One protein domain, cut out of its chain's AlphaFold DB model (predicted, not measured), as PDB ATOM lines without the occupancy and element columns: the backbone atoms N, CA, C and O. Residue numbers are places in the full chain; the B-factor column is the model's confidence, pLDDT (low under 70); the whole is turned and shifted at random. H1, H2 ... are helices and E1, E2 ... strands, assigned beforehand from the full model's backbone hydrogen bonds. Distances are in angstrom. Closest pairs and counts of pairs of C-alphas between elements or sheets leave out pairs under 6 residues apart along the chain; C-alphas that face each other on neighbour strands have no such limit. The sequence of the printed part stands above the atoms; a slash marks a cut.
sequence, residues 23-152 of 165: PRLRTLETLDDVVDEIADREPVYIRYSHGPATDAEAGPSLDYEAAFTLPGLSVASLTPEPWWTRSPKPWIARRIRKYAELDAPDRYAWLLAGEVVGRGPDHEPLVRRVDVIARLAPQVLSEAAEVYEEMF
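Overview. This is residues 23 to 152 of the 165 residues of an uncharacterized protein of Gordonia sihwensis NBRC 108236 (UniProt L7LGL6). A small, twisted sheet of three strands is folded over on itself, with both strands of the hairpin E2 and E3 bending sharply, E2 at residue 116 and E3 at residue 129; in a long loop, residues 73 to 74 pair with E3 and residues 76 to 77 with E1, bridging the gap between these two edge strands to make a rough, short-walled ring. Three crossed helices cluster at one end, H1 and H3 on one face of the sheet with H4 packed across H3, while short H2 is on the opposite face. The printed part has 130 residues, with four named helices and three named strands in the order H1 E1 H2 H3 E2 E3 H4; the sheet's order is E1 E2 E3, all antiparallel, and the class is mixed, helices and strands. The whole is compact, with a radius of gyration of the C-alphas of 14.2 A, and rounded, spanning 40 by 35 by 27 A.

Along the chain. E2 is residues 108 to 119, 22.2 A long, and bends by 106 degrees at residue 116. E3, residues 125 to 136 and 19.9 A long, bends by 109 degrees at residue 129. E1 is residues 45 to 49. H1, residues 31 to 39, begins at C-alpha 31 (629.593, 454.715, 460.624). H3 is residues 88 to 100, 18.4 A long, and H2 is residues 52 to 58. H4, residues 138 to 151 and 20.5 A long, ends at C-alpha 151 (628.893, 468.894, 459.174).

Arrangement. The inner strand E2 is antiparallel to E1, with N 47 and O 110 2.9 A apart, within hydrogen-bond range. It forms a hairpin with E3, where N 113 and O 131 are 3.0 A apart, also within that range. H3 is on the sheet, over E1 at a height of 10.0 A; their closest C-alphas, those of Tyr 99 and Tyr 48, are 7.7 A apart. H1 is on the same face and H2 on the opposite face, over none of the strands. H3 and H4 touch at a steep tilt of 61 degrees, opposite ways, the closest C-alphas being those of Ala 93 and Ala 144, 4.2 A. H4 touches H1 with residues 140 to 144 alone, about perpendicular at 85 degrees; the closest C-alphas, those of Leu 31 and Val 140, are 5.1 A apart. H2 and H4 are apart. Every O i to N i+4 pair is within hydrogen-bond range in H1, H2 and H4, and 8 of 9 are in H3.

Size, cuts and confidence. The C-alphas farthest apart, those of Ala 67 and Glu 150, are 39.7 A apart. The printed part has no cut. The link from H2 to H3, 29 residues, is long. Mean pLDDT of the printed part is 92.0; residues 101 to 104 are under 70.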
ATOM      1  N   PRO A  23     641.249 438.446 464.723       82.44
ATOM      2  CA  PRO A  23     640.427 437.843 463.666       82.44
ATOM      3  C   PRO A  23     639.046 437.351 464.122       82.44
ATOM      4  O   PRO A  23     638.208 437.029 463.287       82.44
ATOM      5  N   ARG A  24     638.809 437.245 465.435       85.75
ATOM      6  CA  ARG A  24     637.534 436.806 466.025       85.75
ATOM      7  C   ARG A  24     636.705 437.961 466.593       85.75
ATOM      8  O   ARG A  24     635.658 437.709 467.183       85.75
ATOM      9  N   LEU A  25     637.169 439.202 466.460       89.62
ATOM     10  CA  LEU A  25     636.407 440.375 466.878       89.62
ATOM     11  C   LEU A  25     635.322 440.696 465.850       89.62
ATOM     12  O   LEU A  25     635.582 440.722 464.646       89.62
ATOM     13  N   ARG A  26     634.115 441.000 466.339       95.50
ATOM     14  CA  ARG A  26     633.073 441.611 465.508       95.50
ATOM     15  C   ARG A  26     633.625 442.901 464.900       95.50
ATOM     16  O   ARG A  26     634.306 443.667 465.582       95.50
ATOM     17  N   THR A  27     633.331 443.111 463.624       96.75
ATOM     18  CA  THR A  27     633.721 444.309 462.873       96.75
ATOM     19  C   THR A  27     632.472 445.136 462.607       96.75
ATOM     20  O   THR A  27     631.463 444.566 462.202       96.75
ATOM     21  N   LEU A  28     632.535 446.438 462.874       97.50
ATOM     22  CA  LEU A  28     631.545 447.412 462.411       97.50
ATOM     23  C   LEU A  28     632.055 447.977 461.090       97.50
ATOM     24  O   LEU A  28     633.218 448.387 461.024       97.50
ATOM     25  N   GLU A  29     631.234 447.921 460.045       97.44
ATOM     26  CA  GLU A  29     631.681 448.201 458.676       97.44
ATOM     27  C   GLU A  29     631.310 449.609 458.218       97.44
ATOM     28  O   GLU A  29     632.035 450.179 457.405       97.44
ATOM     29  N   THR A  30     630.257 450.187 458.798       98.00
ATOM     30  CA  THR A  30     629.775 451.540 458.496       98.00
ATOM     31  C   THR A  30     629.759 452.428 459.739       98.00
ATOM     32  O   THR A  30     629.729 451.954 460.879       98.00
ATOM     33  N   LEU A  31     629.764 453.745 459.544       97.69
ATOM     34  CA  LEU A  31     629.593 454.715 460.624       97.69
ATOM     35  C   LEU A  31     628.210 454.600 461.281       97.69
ATOM     36  O   LEU A  31     628.090 454.847 462.479       97.69
ATOM     37  N   ASP A  32     627.184 454.206 460.527       97.44
ATOM     38  CA  ASP A  32     625.850 453.972 461.084       97.44
ATOM     39  C   ASP A  32     625.832 452.749 462.012       97.44
ATOM     40  O   ASP A  32     625.287 452.853 463.107       97.44
ATOM     41  N   ASP A  33     626.560 451.668 461.690       96.88
ATOM     42  CA  ASP A  33     626.741 450.541 462.623       96.88
ATOM     43  C   ASP A  33     627.356 450.993 463.959       96.88
ATOM     44  O   ASP A  33     627.039 450.450 465.019       96.88
ATOM     45  N   VAL A  34     628.266 451.974 463.922       96.88
ATOM     46  CA  VAL A  34     628.875 452.551 465.130       96.88
ATOM     47  C   VAL A  34     627.867 453.371 465.920       96.88
ATOM     48  O   VAL A  34     627.843 453.282 467.147       96.88
ATOM     49  N   VAL A  35     627.054 454.178 465.240       96.12
ATOM     50  CA  VAL A  35     626.007 454.977 465.887       96.12
ATOM     51  C   VAL A  35     625.000 454.070 466.582       96.12
ATOM     52  O   VAL A  35     624.703 454.298 467.754       96.12
ATOM     53  N   ASP A  36     624.545 453.025 465.897       94.69
ATOM     54  CA  ASP A  36     623.596 452.055 466.438       94.69
ATOM     55  C   ASP A  36     624.193 451.298 467.634       94.69
ATOM     56  O   ASP A  36     623.540 451.152 468.666       94.69
ATOM     57  N   GLU A  37     625.468 450.892 467.562       94.38
ATOM     58  CA  GLU A  37     626.138 450.211 468.680       94.38
ATOM     59  C   GLU A  37     626.246 451.085 469.942       94.38
ATOM     60  O   GLU A  37     626.241 450.565 471.061       94.38
ATOM     61  N   ILE A  38     626.363 452.405 469.777       92.81
ATOM     62  CA  ILE A  38     626.462 453.362 470.888       92.81
ATOM     63  C   ILE A  38     625.080 453.730 471.432       92.81
ATOM     64  O   ILE A  38     624.957 453.970 472.629       92.81
ATOM     65  N   ALA A  39     624.040 453.761 470.596       87.31
ATOM     66  CA  ALA A  39     622.696 454.159 471.017       87.31
ATOM     67  C   ALA A  39     622.159 453.312 472.186       87.31
ATOM     68  O   ALA A  39     621.469 453.829 473.064       87.31
ATOM     69  N   ASP A  40     622.536 452.033 472.233       78.75
ATOM     70  CA  ASP A  40     622.110 451.088 473.268       78.75
ATOM     71  C   ASP A  40     623.097 450.980 474.451       78.75
ATOM     72  O   ASP A  40     622.898 450.163 475.359       78.75
ATOM     73  N   ARG A  41     624.200 451.749 474.449       76.69
ATOM     74  CA  ARG A  41     625.323 451.576 475.384       76.69
ATOM     75  C   ARG A  41     625.968 452.904 475.767       76.69
ATOM     76  O   ARG A  41     626.634 453.543 474.961       76.69
ATOM     77  N   GLU A  42     625.916 453.249 477.049       77.62
ATOM     78  CA  GLU A  42     626.677 454.383 477.576       77.62
ATOM     79  C   GLU A  42     627.324 454.040 478.928       77.62
ATOM     80  O   GLU A  42     626.642 453.482 479.795       77.62
ATOM     81  N   PRO A  43     628.618 454.367 479.144       92.38
ATOM     82  CA  PRO A  43     629.559 455.027 478.223       92.38
ATOM     83  C   PRO A  43     630.351 454.060 477.314       92.38
ATOM     84  O   PRO A  43     630.799 452.998 477.748       92.38
ATOM     85  N   VAL A  44     630.594 454.476 476.064       96.81
ATOM     86  CA  VAL A  44     631.451 453.792 475.078       96.81
ATOM     87  C   VAL A  44     632.679 454.642 474.758       96.81
ATOM     88  O   VAL A  44     632.609 455.864 474.567       96.81
ATOM     89  N   TYR A  45     633.819 453.966 474.661       97.06
ATOM     90  CA  TYR A  45     635.120 454.539 474.356       97.06
ATOM     91  C   TYR A  45     635.702 453.935 473.078       97.06
ATOM     92  O   TYR A  45     635.343 452.829 472.674       97.06
ATOM     93  N   ILE A  46     636.641 454.656 472.472       96.19
ATOM     94  CA  ILE A  46     637.448 454.212 471.337       96.19
ATOM     95  C   ILE A  46     638.927 454.206 471.722       96.19
ATOM     96  O   ILE A  46     639.413 455.099 472.425       96.19
ATOM     97  N   ARG A  47     639.651 453.195 471.242       95.31
ATOM     98  CA  ARG A  47     641.097 453.063 471.406       95.31
ATOM     99  C   ARG A  47     641.757 452.654 470.094       95.31
ATOM    100  O   ARG A  47     641.228 451.825 469.360       95.31
ATOM    101  N   TYR A  48     642.935 453.217 469.840       94.00
ATOM    102  CA  TYR A  48     643.803 452.871 468.715       94.00
ATOM    103  C   TYR A  48     645.020 452.123 469.251       94.00
ATOM    104  O   TYR A  48     645.760 452.643 470.085       94.00
ATOM    105  N   SER A  49     645.243 450.889 468.808       93.62
ATOM    106  CA  SER A  49     646.318 450.013 469.313       93.62
ATOM    107  C   SER A  49     646.503 448.811 468.380       93.62
ATOM    108  O   SER A  49     645.702 448.641 467.466       93.62
ATOM    109  N   HIS A  50     647.460 447.927 468.672       92.44
ATOM    110  CA  HIS A  50     647.594 446.616 468.009       92.44
ATOM    111  C   HIS A  50     646.451 445.634 468.335       92.44
ATOM    112  O   HIS A  50     646.357 444.551 467.756       92.44
ATOM    113  N   GLY A  51     645.564 446.012 469.256       93.62
ATOM    114  CA  GLY A  51     644.322 445.317 469.530       93.62
ATOM    115  C   GLY A  51     644.145 444.919 470.990       93.62
ATOM    116  O   GLY A  51     645.106 444.915 471.761       93.62
ATOM    117  N   PRO A  52     642.928 444.495 471.367       96.06
ATOM    118  CA  PRO A  52     642.600 444.152 472.745       96.06
ATOM    119  C   PRO A  52     643.458 443.026 473.332       96.06
ATOM    120  O   PRO A  52     643.826 443.089 474.499       96.06
ATOM    121  N   ALA A  53     643.780 441.996 472.541       94.75
ATOM    122  CA  ALA A  53     644.610 440.877 472.995       94.75
ATOM    123  C   ALA A  53     646.034 441.331 473.332       94.75
ATOM    124  O   ALA A  53     646.545 441.004 474.399       94.75
ATOM    125  N   THR A  54     646.628 442.155 472.470       93.94
ATOM    126  CA  THR A  54     647.951 442.737 472.706       93.94
ATOM    127  C   THR A  54     647.940 443.693 473.895       93.94
ATOM    128  O   THR A  54     648.846 443.636 474.717       93.94
ATOM    129  N   ASP A  55     646.905 444.525 474.047       95.25
ATOM    130  CA  ASP A  55     646.763 445.394 475.223       95.25
ATOM    131  C   ASP A  55     646.572 444.589 476.524       95.25
ATOM    132  O   ASP A  55     647.070 444.985 477.577       95.25
ATOM    133  N   ALA A  56     645.886 443.442 476.477       94.69
ATOM    134  CA  ALA A  56     645.741 442.555 477.633       94.69
ATOM    135  C   ALA A  56     647.075 441.926 478.061       94.69
ATOM    136  O   ALA A  56     647.307 441.753 479.258       94.69
ATOM    137  N   GLU A  57     647.951 441.613 477.103       93.69
ATOM    138  CA  GLU A  57     649.301 441.094 477.356       93.69
ATOM    139  C   GLU A  57     650.270 442.190 477.824       93.69
ATOM    140  O   GLU A  57     651.039 441.973 478.759       93.69
ATOM    141  N   ALA A  58     650.221 443.370 477.200       93.12
ATOM    142  CA  ALA A  58     651.099 444.498 477.512       93.12
ATOM    143  C   ALA A  58     650.762 445.161 478.857       93.12
ATOM    144  O   ALA A  58     651.657 445.633 479.559       93.12
ATOM    145  N   GLY A  59     649.480 445.176 479.234       93.31
ATOM    146  CA  GLY A  59     649.004 445.780 480.471       93.31
ATOM    147  C   GLY A  59     648.563 447.244 480.313       93.31
ATOM    148  O   GLY A  59     648.167 447.670 479.226       93.31
ATOM    149  N   PRO A  60     648.527 448.018 481.417       94.12
ATOM    150  CA  PRO A  60     648.037 449.394 481.399       94.12
ATOM    151  C   PRO A  60     648.851 450.303 480.473       94.12
ATOM    152  O   PRO A  60     650.008 450.024 480.165       94.12
ATOM    153  N   SER A  61     648.255 451.422 480.055       94.44
ATOM    154  CA  SER A  61     648.951 452.393 479.203       94.44
ATOM    155  C   SER A  61     650.141 453.029 479.926       94.44
ATOM    156  O   SER A  61     650.187 453.079 481.154       94.44
ATOM    157  N   LEU A  62     651.108 453.513 479.152       92.56
ATOM    158  CA  LEU A  62     652.265 454.236 479.660       92.56
ATOM    159  C   LEU A  62     652.132 455.709 479.290       92.56
ATOM    160  O   LEU A  62     651.784 456.034 478.156       92.56
ATOM    161  N   ASP A  63     652.445 456.579 480.239       90.69
ATOM    162  CA  ASP A  63     652.866 457.938 479.942       90.69
ATOM    163  C   ASP A  63     654.336 457.868 479.519       90.69
ATOM    164  O   ASP A  63     655.215 457.572 480.333       90.69
ATOM    165  N   TYR A  64     654.593 458.062 478.227       84.75
ATOM    166  CA  TYR A  64     655.940 457.969 477.669       84.75
ATOM    167  C   TYR A  64     656.816 459.171 478.028       84.75
ATOM    168  O   TYR A  64     658.031 459.008 478.111       84.75
ATOM    169  N   GLU A  65     656.229 460.348 478.256       87.38
ATOM    170  CA  GLU A  65     656.984 461.555 478.606       87.38
ATOM    171  C   GLU A  65     657.511 461.466 480.036       87.38
ATOM    172  O   GLU A  65     658.669 461.790 480.302       87.38
ATOM    173  N   ALA A  66     656.678 460.963 480.948       85.44
ATOM    174  CA  ALA A  66     657.030 460.821 482.354       85.44
ATOM    175  C   ALA A  66     657.533 459.411 482.728       85.44
ATOM    176  O   ALA A  66     657.946 459.185 483.865       85.44
ATOM    177  N   ALA A  67     657.509 458.461 481.788       89.25
ATOM    178  CA  ALA A  67     657.845 457.049 481.991       89.25
ATOM    179  C   ALA A  67     657.046 456.373 483.129       89.25
ATOM    180  O   ALA A  67     657.554 455.488 483.826       89.25
ATOM    181  N   PHE A  68     655.780 456.763 483.313       90.25
ATOM    182  CA  PHE A  68     654.892 456.192 484.328       90.25
ATOM    183  C   PHE A  68     653.895 455.206 483.728       90.25
ATOM    184  O   PHE A  68     653.280 455.447 482.693       90.25
ATOM    185  N   THR A  69     653.660 454.099 484.431       92.75
ATOM    186  CA  THR A  69     652.517 453.231 484.142       92.75
ATOM    187  C   THR A  69     651.238 453.878 484.656       92.75
ATOM    188  O   THR A  69     651.093 454.125 485.854       92.75
ATOM    189  N   LEU A  70     650.295 454.110 483.751       94.38
ATOM    190  CA  LEU A  70     648.980 454.643 484.067       94.38
ATOM    191  C   LEU A  70     648.118 453.577 484.769       94.38
ATOM    192  O   LEU A  70     648.301 452.376 484.561       94.38
ATOM    193  N   PRO A  71     647.135 453.973 485.593       94.50
ATOM    194  CA  PRO A  71     646.267 453.031 486.300       94.50
ATOM    195  C   PRO A  71     645.291 452.248 485.399       94.50
ATOM    196  O   PRO A  71     644.607 451.361 485.910       94.50
ATOM    197  N   GLY A  72     645.218 452.511 484.091       96.50
ATOM    198  CA  GLY A  72     644.304 451.843 483.153       96.50
ATOM    199  C   GLY A  72     644.715 452.007 481.688       96.50
ATOM    200  O   GLY A  72     645.816 452.476 481.392       96.50
ATOM    201  N   LEU A  73     643.838 451.611 480.762       97.12
ATOM    202  CA  LEU A  73     643.998 451.929 479.342       97.12
ATOM    203  C   LEU A  73     643.581 453.377 479.089       97.12
ATOM    204  O   LEU A  73     642.476 453.763 479.459       97.12
ATOM    205  N   SER A  74     644.446 454.145 478.433       96.00
ATOM    206  CA  SER A  74     644.106 455.468 477.905       96.00
ATOM    207  C   SER A  74     643.180 455.316 476.696       96.00
ATOM    208  O   SER A  74     643.447 454.515 475.787       96.00
ATOM    209  N   VAL A  75     642.045 456.015 476.722       96.31
ATOM    210  CA  VAL A  75     640.984 455.911 475.711       96.31
ATOM    211  C   VAL A  75     640.374 457.271 475.408       96.31
ATOM    212  O   VAL A  75     640.462 458.203 476.201       96.31
ATOM    213  N   ALA A  76     639.678 457.376 474.282       94.88
ATOM    214  CA  ALA A  76     638.872 458.543 473.958       94.88
ATOM    215  C   ALA A  76     637.380 458.243 474.151       94.88
ATOM    216  O   ALA A  76     636.884 457.217 473.691       94.88
ATOM    217  N   SER A  77     636.632 459.157 474.778       94.62
ATOM    218  CA  SER A  77     635.164 459.056 474.834       94.62
ATOM    219  C   SER A  77     634.559 459.146 473.439       94.62
ATOM    220  O   SER A  77     634.933 460.043 472.670       94.62
ATOM    221  N   LEU A  78     633.630 458.239 473.137       95.38
ATOM    222  CA  LEU A  78     632.888 458.217 471.879       95.38
ATOM    223  C   LEU A  78     631.409 458.573 472.073       95.38
ATOM    224  O   LEU A  78     630.833 459.221 471.202       95.38
ATOM    225  N   THR A  79     630.833 458.254 473.235       94.69
ATOM    226  CA  THR A  79     629.493 458.711 473.640       94.69
ATOM    227  C   THR A  79     629.392 460.247 473.606       94.69
ATOM    228  O   THR A  79     630.306 460.920 474.101       94.69
ATOM    229  N   PRO A  80     628.329 460.821 473.007       94.50
ATOM    230  CA  PRO A  80     628.044 462.252 473.078       94.50
ATOM    231  C   PRO A  80     627.907 462.762 474.510       94.50
ATOM    232  O   PRO A  80     627.302 462.121 475.361       94.50
ATOM    233  N   GLU A  81     628.451 463.946 474.782       92.75
ATOM    234  CA  GLU A  81     628.251 464.594 476.079       92.75
ATOM    235  C   GLU A  81     626.799 465.087 476.241       92.75
ATOM    236  O   GLU A  81     626.191 465.490 475.247       92.75
ATOM    237  N   PRO A  82     626.257 465.186 477.472       91.56
ATOM    238  CA  PRO A  82     624.858 465.574 477.701       91.56
ATOM    239  C   PRO A  82     624.449 466.943 477.135       91.56
ATOM    240  O   PRO A  82     623.271 467.198 476.898       91.56
ATOM    241  N   TRP A  83     625.406 467.851 476.932       94.75
ATOM    242  CA  TRP A  83     625.158 469.168 476.340       94.75
ATOM    243  C   TRP A  83     625.088 469.140 474.803       94.75
ATOM    244  O   TRP A  83     624.709 470.139 474.188       94.75
ATOM    245  N   TRP A  84     625.452 468.028 474.160       92.94
ATOM    246  CA  TRP A  84     625.342 467.855 472.716       92.94
ATOM    247  C   TRP A  84     623.900 467.508 472.335       92.94
ATOM    248  O   TRP A  84     623.462 466.369 472.441       92.94
ATOM    249  N   THR A  85     623.156 468.500 471.851       89.94
ATOM    250  CA  THR A  85     621.727 468.354 471.519       89.94
ATOM    251  C   THR A  85     621.452 468.002 470.053       89.94
ATOM    252  O   THR A  85     620.294 467.907 469.647       89.94
ATOM    253  N   ARG A  86     622.497 467.836 469.229       89.94
ATOM    254  CA  ARG A  86     622.371 467.423 467.818       89.94
ATOM    255  C   ARG A  86     622.326 465.896 467.711       89.94
ATOM    256  O   ARG A  86     622.496 465.191 468.701       89.94
ATOM    257  N   SER A  87     622.151 465.376 466.494       92.38
ATOM    258  CA  SER A  87     622.273 463.936 466.253       92.38
ATOM    259  C   SER A  87     623.636 463.396 466.744       92.38
ATOM    260  O   SER A  87     624.633 464.127 466.709       92.38
ATOM    261  N   PRO A  88     623.719 462.132 467.201       94.19
ATOM    262  CA  PRO A  88     624.981 461.529 467.644       94.19
ATOM    263  C   PRO A  88     626.031 461.395 466.533       94.19
ATOM    264  O   PRO A  88     627.224 461.542 466.792       94.19
ATOM    265  N   LYS A  89     625.602 461.161 465.285       96.06
ATOM    266  CA  LYS A  89     626.490 460.835 464.154       96.06
ATOM    267  C   LYS A  89     627.624 461.855 463.933       96.06
ATOM    268  O   LYS A  89     628.777 461.429 463.927       96.06
ATOM    269  N   PRO A  90     627.390 463.184 463.866       95.31
ATOM    270  CA  PRO A  90     628.481 464.155 463.730       95.31
ATOM    271  C   PRO A  90     629.415 464.214 464.946       95.31
ATOM    272  O   PRO A  90     630.609 464.471 464.794       95.31
ATOM    273  N   TRP A  91     628.911 463.966 466.162       95.25
ATOM    274  CA  TRP A  91     629.774 463.866 467.343       95.25
ATOM    275  C   TRP A  91     630.728 462.679 467.216       95.25
ATOM    276  O   TRP A  91     631.938 462.844 467.365       95.25
ATOM    277  N   ILE A  92     630.180 461.501 466.919       96.06
ATOM    278  CA  ILE A  92     630.929 460.250 466.775       96.06
ATOM    279  C   ILE A  92     631.970 460.396 465.661       96.06
ATOM    280  O   ILE A  92     633.151 460.148 465.902       96.06
ATOM    281  N   ALA A  93     631.568 460.913 464.496       95.94
ATOM    282  CA  ALA A  93     632.455 461.199 463.371       95.94
ATOM    283  C   ALA A  93     633.632 462.105 463.776       95.94
ATOM    284  O   ALA A  93     634.797 461.766 463.560       95.94
ATOM    285  N   ARG A  94     633.346 463.213 464.477       93.81
ATOM    286  CA  ARG A  94     634.368 464.132 465.003       93.81
ATOM    287  C   ARG A  94     635.365 463.437 465.927       93.81
ATOM    288  O   ARG A  94     636.556 463.744 465.882       93.81
ATOM    289  N   ARG A  95     634.893 462.544 466.799       94.06
ATOM    290  CA  ARG A  95     635.759 461.815 467.737       94.06
ATOM    291  C   ARG A  95     636.608 460.774 467.011       94.06
ATOM    292  O   ARG A  95     637.803 460.746 467.263       94.06
ATOM    293  N   ILE A  96     636.046 459.996 466.084       94.44
ATOM    294  CA  ILE A  96     636.807 459.023 465.278       94.44
ATOM    295  C   ILE A  96     637.902 459.738 464.480       94.44
ATOM    296  O   ILE A  96     639.073 459.386 464.595       94.44
ATOM    297  N   ARG A  97     637.557 460.804 463.747       88.81
ATOM    298  CA  ARG A  97     638.522 461.562 462.938       88.81
ATOM    299  C   ARG A  97     639.670 462.123 463.777       88.81
ATOM    300  O   ARG A  97     640.822 461.980 463.391       88.81
ATOM    301  N   LYS A  98     639.372 462.742 464.927       85.19
ATOM    302  CA  LYS A  98     640.391 463.377 465.784       85.19
ATOM    303  C   LYS A  98     641.504 462.409 466.206       85.19
ATOM    304  O   LYS A  98     642.634 462.840 466.388       85.19
ATOM    305  N   TYR A  99     641.186 461.130 466.386       76.25
ATOM    306  CA  TYR A  99     642.156 460.129 466.837       76.25
ATOM    307  C   TYR A  99     642.632 459.193 465.723       76.25
ATOM    308  O   TYR A  99     643.543 458.404 465.960       76.25
ATOM    309  N   ALA A 100     642.092 459.318 464.506       73.69
ATOM    310  CA  ALA A 100     642.624 458.641 463.328       73.69
ATOM    311  C   ALA A 100     644.064 459.085 463.006       73.69
ATOM    312  O   ALA A 100     644.816 458.322 462.424       73.69
ATOM    313  N   GLU A 101     644.498 460.268 463.449       63.44
ATOM    314  CA  GLU A 101     645.888 460.737 463.298       63.44
ATOM    315  C   GLU A 101     646.913 459.902 464.096       63.44
ATOM    316  O   GLU A 101     648.116 460.027 463.884       63.44
ATOM    317  N   LEU A 102     646.452 459.017 464.991       63.75
ATOM    318  CA  LEU A 102     647.289 458.027 465.680       63.75
ATOM    319  C   LEU A 102     647.485 456.736 464.868       63.75
ATOM    320  O   LEU A 102     648.039 455.763 465.400       63.75
ATOM    321  N   ASP A 103     646.994 456.711 463.627       60.97
ATOM    322  CA  ASP A 103     647.150 455.595 462.707       60.97
ATOM    323  C   ASP A 103     648.638 455.354 462.437       60.97
ATOM    324  O   ASP A 103     649.381 456.205 461.946       60.97
ATOM    325  N   ALA A 104     649.080 454.175 462.847       68.31
ATOM    326  CA  ALA A 104     650.414 453.666 462.609       68.31
ATOM    327  C   ALA A 104     650.249 452.258 462.031       68.31
ATOM    328  O   ALA A 104     649.228 451.619 462.309       68.31
ATOM    329  N   PRO A 105     651.239 451.750 461.277       72.19
ATOM    330  CA  PRO A 105     651.187 450.394 460.747       72.19
ATOM    331  C   PRO A 105     650.782 449.402 461.844       72.19
ATOM    332  O   PRO A 105     651.301 449.461 462.957       72.19
ATOM    333  N   ASP A 106     649.815 448.539 461.534       80.69
ATOM    334  CA  ASP A 106     649.291 447.490 462.420       80.69
ATOM    335  C   ASP A 106     648.473 447.957 463.642       80.69
ATOM    336  O   ASP A 106     648.076 447.129 464.472       80.69
ATOM    337  N   ARG A 107     648.139 449.251 463.749       89.75
ATOM    338  CA  ARG A 107     647.143 449.746 464.715       89.75
ATOM    339  C   ARG A 107     645.767 449.845 464.071       89.75
ATOM    340  O   ARG A 107     645.624 450.134 462.892       89.75
ATOM    341  N   TYR A 108     644.732 449.622 464.871       92.12
ATOM    342  CA  TYR A 108     643.352 449.805 464.436       92.12
ATOM    343  C   TYR A 108     642.477 450.338 465.567       92.12
ATOM    344  O   TYR A 108     642.784 450.178 466.756       92.12
ATOM    345  N   ALA A 109     641.376 450.975 465.174       94.81
ATOM    346  CA  ALA A 109     640.353 451.462 466.080       94.81
ATOM    347  C   ALA A 109     639.470 450.317 466.585       94.81
ATOM    348  O   ALA A 109     638.955 449.510 465.806       94.81
ATOM    349  N   TRP A 110     639.235 450.281 467.889       96.31
ATOM    350  CA  TRP A 110     638.273 449.376 468.499       96.31
ATOM    351  C   TRP A 110     637.515 450.047 469.639       96.31
ATOM    352  O   TRP A 110     638.007 450.976 470.284       96.31
ATOM    353  N   LEU A 111     636.286 449.583 469.839       96.50
ATOM    354  CA  LEU A 111     635.331 450.086 470.808       96.50
ATOM    355  C   LEU A 111     635.347 449.243 472.075       96.50
ATOM    356  O   LEU A 111     635.450 448.010 472.028       96.50
ATOM    357  N   LEU A 112     635.185 449.920 473.204       97.12
ATOM    358  CA  LEU A 112     635.150 449.295 474.513       97.12
ATOM    359  C   LEU A 112     634.262 450.041 475.503       97.12
ATOM    360  O   LEU A 112     634.064 451.248 475.394       97.12
ATOM    361  N   ALA A 113     633.796 449.305 476.504       96.50
ATOM    362  CA  ALA A 113     633.262 449.846 477.747       96.50
ATOM    363  C   ALA A 113     634.201 449.480 478.908       96.50
ATOM    364  O   ALA A 113     635.055 448.596 478.784       96.50
ATOM    365  N   GLY A 114     634.064 450.169 480.036       95.50
ATOM    366  CA  GLY A 114     634.862 449.887 481.224       95.50
ATOM    367  C   GLY A 114     634.624 450.882 482.351       95.50
ATOM    368  O   GLY A 114     633.875 451.848 482.216       95.50
ATOM    369  N   GLU A 115     635.290 450.635 483.472       96.06
ATOM    370  CA  GLU A 115     635.270 451.497 484.649       96.06
ATOM    371  C   GLU A 115     636.361 452.563 484.536       96.06
ATOM    372  O   GLU A 115     637.540 452.232 484.384       96.06
ATOM    373  N   VAL A 116     635.987 453.839 484.651       96.81
ATOM    374  CA  VAL A 116     636.956 454.940 484.712       96.81
ATOM    375  C   VAL A 116     637.626 454.953 486.084       96.81
ATOM    376  O   VAL A 116     636.971 455.175 487.098       96.81
ATOM    377  N   VAL A 117     638.946 454.770 486.106       96.38
ATOM    378  CA  VAL A 117     639.765 454.748 487.332       96.38
ATOM    379  C   VAL A 117     640.630 455.998 487.504       96.38
ATOM    380  O   VAL A 117     641.345 456.131 488.494       96.38
ATOM    381  N   GLY A 118     640.604 456.909 486.532       95.56
ATOM    382  CA  GLY A 118     641.387 458.138 486.556       95.56
ATOM    383  C   GLY A 118     641.372 458.859 485.215       95.56
ATOM    384  O   GLY A 118     640.600 458.517 484.313       95.56
ATOM    385  N   ARG A 119     642.245 459.857 485.093       96.19
ATOM    386  CA  ARG A 119     642.473 460.605 483.856       96.19
ATOM    387  C   ARG A 119     643.963 460.690 483.565       96.19
ATOM    388  O   ARG A 119     644.753 460.798 484.501       96.19
ATOM    389  N   GLY A 120     644.312 460.577 482.290       94.00
ATOM    390  CA  GLY A 120     645.674 460.735 481.805       94.00
ATOM    391  C   GLY A 120     646.105 462.203 481.743       94.00
ATOM    392  O   GLY A 120     645.327 463.094 482.115       94.00
ATOM    393  N   PRO A 121     647.349 462.459 481.307       91.81
ATOM    394  CA  PRO A 121     647.921 463.805 481.235       91.81
ATOM    395  C   PRO A 121     647.149 464.730 480.281       91.81
ATOM    396  O   PRO A 121     647.006 465.916 480.576       91.81
ATOM    397  N   ASP A 122     646.542 464.184 479.223       90.44
ATOM    398  CA  ASP A 122     645.694 464.922 478.277       90.44
ATOM    399  C   ASP A 122     644.216 464.960 478.717       90.44
ATOM    400  O   ASP A 122     643.310 465.271 477.933       90.44
ATOM    401  N   HIS A 123     643.959 464.652 479.994       92.75
ATOM    402  CA  HIS A 123     642.639 464.566 480.623       92.75
ATOM    403  C   HIS A 123     641.726 463.471 480.031       92.75
ATOM    404  O   HIS A 123     640.511 463.421 480.288       92.75
ATOM    405  N   GLU A 124     642.296 462.550 479.262       93.88
ATOM    406  CA  GLU A 124     641.586 461.434 478.668       93.88
ATOM    407  C   GLU A 124     641.246 460.359 479.718       93.88
ATOM    408  O   GLU A 124     642.002 460.165 480.674       93.88
ATOM    409  N   PRO A 125     640.091 459.674 479.617       96.69
ATOM    410  CA  PRO A 125     639.736 458.627 480.568       96.69
ATOM    411  C   PRO A 125     640.762 457.490 480.606       96.69
ATOM    412  O   PRO A 125     641.224 457.014 479.569       96.69
ATOM    413  N   LEU A 126     641.047 457.005 481.815       97.38
ATOM    414  CA  LEU A 126     641.795 455.773 482.042       97.38
ATOM    415  C   LEU A 126     640.831 454.692 482.508       97.38
ATOM    416  O   LEU A 126     640.195 454.855 483.551       97.38
ATOM    417  N   VAL A 127     640.725 453.595 481.758       97.31
ATOM    418  CA  VAL A 127     639.723 452.551 482.012       97.31
ATOM    419  C   VAL A 127     640.331 451.221 482.458       97.31
ATOM    420  O   VAL A 127     641.393 450.808 481.986       97.31
ATOM    421  N   ARG A 128     639.646 450.533 483.376       96.31
ATOM    422  CA  ARG A 128     639.867 449.121 483.743       96.31
ATOM    423  C   ARG A 128     638.569 448.335 483.589       96.31
ATOM    424  O   ARG A 128     637.547 448.901 483.210       96.31
ATOM    425  N   ARG A 129     638.612 447.029 483.887       95.50
ATOM    426  CA  ARG A 129     637.486 446.103 483.677       95.50
ATOM    427  C   ARG A 129     636.924 446.253 482.261       95.50
ATOM    428  O   ARG A 129     635.739 446.476 482.061       95.50
ATOM    429  N   VAL A 130     637.844 446.235 481.302       96.94
ATOM    430  CA  VAL A 130     637.548 446.496 479.901       96.94
ATOM    431  C   VAL A 130     636.703 445.371 479.319       96.94
ATOM    432  O   VAL A 130     637.117 444.206 479.315       96.94
ATOM    433  N   ASP A 131     635.561 445.765 478.764       95.62
ATOM    434  CA  ASP A 131     634.690 444.946 477.935       95.62
ATOM    435  C   ASP A 131     634.861 445.355 476.471       95.62
ATOM    436  O   ASP A 131     634.501 446.458 476.056       95.62
ATOM    437  N   VAL A 132     635.436 444.452 475.677       96.69
ATOM    438  CA  VAL A 132     635.633 444.658 474.237       96.69
ATOM    439  C   VAL A 132     634.298 444.544 473.509       96.69
ATOM    440  O   VAL A 132     633.613 443.528 473.646       96.69
ATOM    441  N   ILE A 133     633.971 445.555 472.703       95.62
ATOM    442  CA  ILE A 133     632.715 445.627 471.950       95.62
ATOM    443  C   ILE A 133     632.934 445.150 470.510       95.62
ATOM    444  O   ILE A 133     632.414 444.108 470.108       95.62
ATOM    445  N   ALA A 134     633.726 445.889 469.732       96.00
ATOM    446  CA  ALA A 134     633.964 445.607 468.318       96.00
ATOM    447  C   ALA A 134     635.215 446.337 467.814       96.00
ATOM    448  O   ALA A 134     635.663 447.298 468.432       96.00
ATOM    449  N   ARG A 135     635.762 445.917 466.675       96.12
ATOM    450  CA  ARG A 135     636.724 446.727 465.909       96.12
ATOM    451  C   ARG A 135     636.001 447.532 464.829       96.12
ATOM    452  O   ARG A 135     634.949 447.100 464.358       96.12
ATOM    453  N   LEU A 136     636.580 448.649 464.409       96.00
ATOM    454  CA  LEU A 136     636.082 449.427 463.275       96.00
ATOM    455  C   LEU A 136     636.805 449.011 461.993       96.00
ATOM    456  O   LEU A 136     638.025 448.823 462.002       96.00
ATOM    457  N   ALA A 137     636.063 448.859 460.899       94.75
ATOM    458  CA  ALA A 137     636.656 448.696 459.579       94.75
ATOM    459  C   ALA A 137     637.319 450.014 459.122       94.75
ATOM    460  O   ALA A 137     636.849 451.088 459.501       94.75
ATOM    461  N   PRO A 138     638.375 449.971 458.287       92.19
ATOM    462  CA  PRO A 138     639.017 451.181 457.761       92.19
ATOM    463  C   PRO A 138     638.047 452.157 457.079       92.19
ATOM    464  O   PRO A 138     638.209 453.367 457.193       92.19
ATOM    465  N   GLN A 139     637.007 451.641 456.425       94.81
ATOM    466  CA  GLN A 139     635.978 452.417 455.732       94.81
ATOM    467  C   GLN A 139     635.202 453.337 456.684       94.81
ATOM    468  O   GLN A 139     634.893 454.467 456.321       94.81
ATOM    469  N   VAL A 140     634.984 452.914 457.933       96.62
ATOM    470  CA  VAL A 140     634.339 453.738 458.969       96.62
ATOM    471  C   VAL A 140     635.132 455.019 459.237       96.62
ATOM    472  O   VAL A 140     634.547 456.066 459.508       96.62
ATOM    473  N   LEU A 141     636.467 454.960 459.168       94.00
ATOM    474  CA  LEU A 141     637.321 456.133 459.375       94.00
ATOM    475  C   LEU A 141     637.169 457.119 458.210       94.00
ATOM    476  O   LEU A 141     637.148 458.326 458.446       94.00
ATOM    477  N   SER A 142     637.026 456.613 456.982       93.25
ATOM    478  CA  SER A 142     636.744 457.428 455.796       93.25
ATOM    479  C   SER A 142     635.373 458.099 455.889       93.25
ATOM    480  O   SER A 142     635.295 459.320 455.793       93.25
ATOM    481  N   GLU A 143     634.316 457.344 456.199       96.62
ATOM    482  CA  GLU A 143     632.962 457.892 456.380       96.62
ATOM    483  C   GLU A 143     632.909 458.938 457.508       96.62
ATOM    484  O   GLU A 143     632.245 459.970 457.401       96.62
ATOM    485  N   ALA A 144     633.637 458.706 458.605       95.88
ATOM    486  CA  ALA A 144     633.753 459.672 459.694       95.88
ATOM    487  C   ALA A 144     634.460 460.967 459.265       95.88
ATOM    488  O   ALA A 144     634.101 462.043 459.749       95.88
ATOM    489  N   ALA A 145     635.458 460.885 458.381       92.50
ATOM    490  CA  ALA A 145     636.119 462.063 457.832       92.50
ATOM    491  C   ALA A 145     635.167 462.869 456.937       92.50
ATOM    492  O   ALA A 145     635.043 464.075 457.140       92.50
ATOM    493  N   GLU A 146     634.434 462.199 456.045       94.12
ATOM    494  CA  GLU A 146     633.442 462.818 455.153       94.12
ATOM    495  C   GLU A 146     632.345 463.540 455.949       94.12
ATOM    496  O   GLU A 146     632.148 464.745 455.794       94.12
ATOM    497  N   VAL A 147     631.703 462.851 456.902       94.94
ATOM    498  CA  VAL A 147     630.665 463.457 457.756       94.94
ATOM    499  C   VAL A 147     631.216 464.628 458.563       94.94
ATOM    500  O   VAL A 147     630.510 465.612 458.795       94.94
ATOM    501  N   TYR A 148     632.460 464.538 459.034       92.06
ATOM    502  CA  TYR A 148     633.072 465.645 459.755       92.06
ATOM    503  C   TYR A 148     633.247 466.876 458.856       92.06
ATOM    504  O   TYR A 148     632.913 467.976 459.285       92.06
ATOM    505  N   GLU A 149     633.740 466.698 457.632       90.19
ATOM    506  CA  GLU A 149     633.956 467.785 456.672       90.19
ATOM    507  C   GLU A 149     632.644 468.425 456.204       90.19
ATOM    508  O   GLU A 149     632.568 469.645 456.069       90.19
ATOM    509  N   GLU A 150     631.589 467.627 456.027       90.56
ATOM    510  CA  GLU A 150     630.258 468.121 455.663       90.56
ATOM    511  C   GLU A 150     629.581 468.897 456.803       90.56
ATOM    512  O   GLU A 150     628.950 469.932 456.580       90.56
ATOM    513  N   MET A 151     629.679 468.391 458.037       87.06
ATOM    514  CA  MET A 151     628.893 468.894 459.174       87.06
ATOM    515  C   MET A 151     629.603 469.972 459.989       87.06
ATOM    516  O   MET A 151     628.957 470.709 460.747       87.06
ATOM    517  N   PHE A 152     630.925 470.051 459.876       82.62
ATOM    518  CA  PHE A 152     631.740 471.053 460.535       82.62
ATOM    519  C   PHE A 152     632.549 471.771 459.463       82.62
ATOM    520  O   PHE A 152     633.457 471.191 458.881       82.62
TER     521      PHE A 152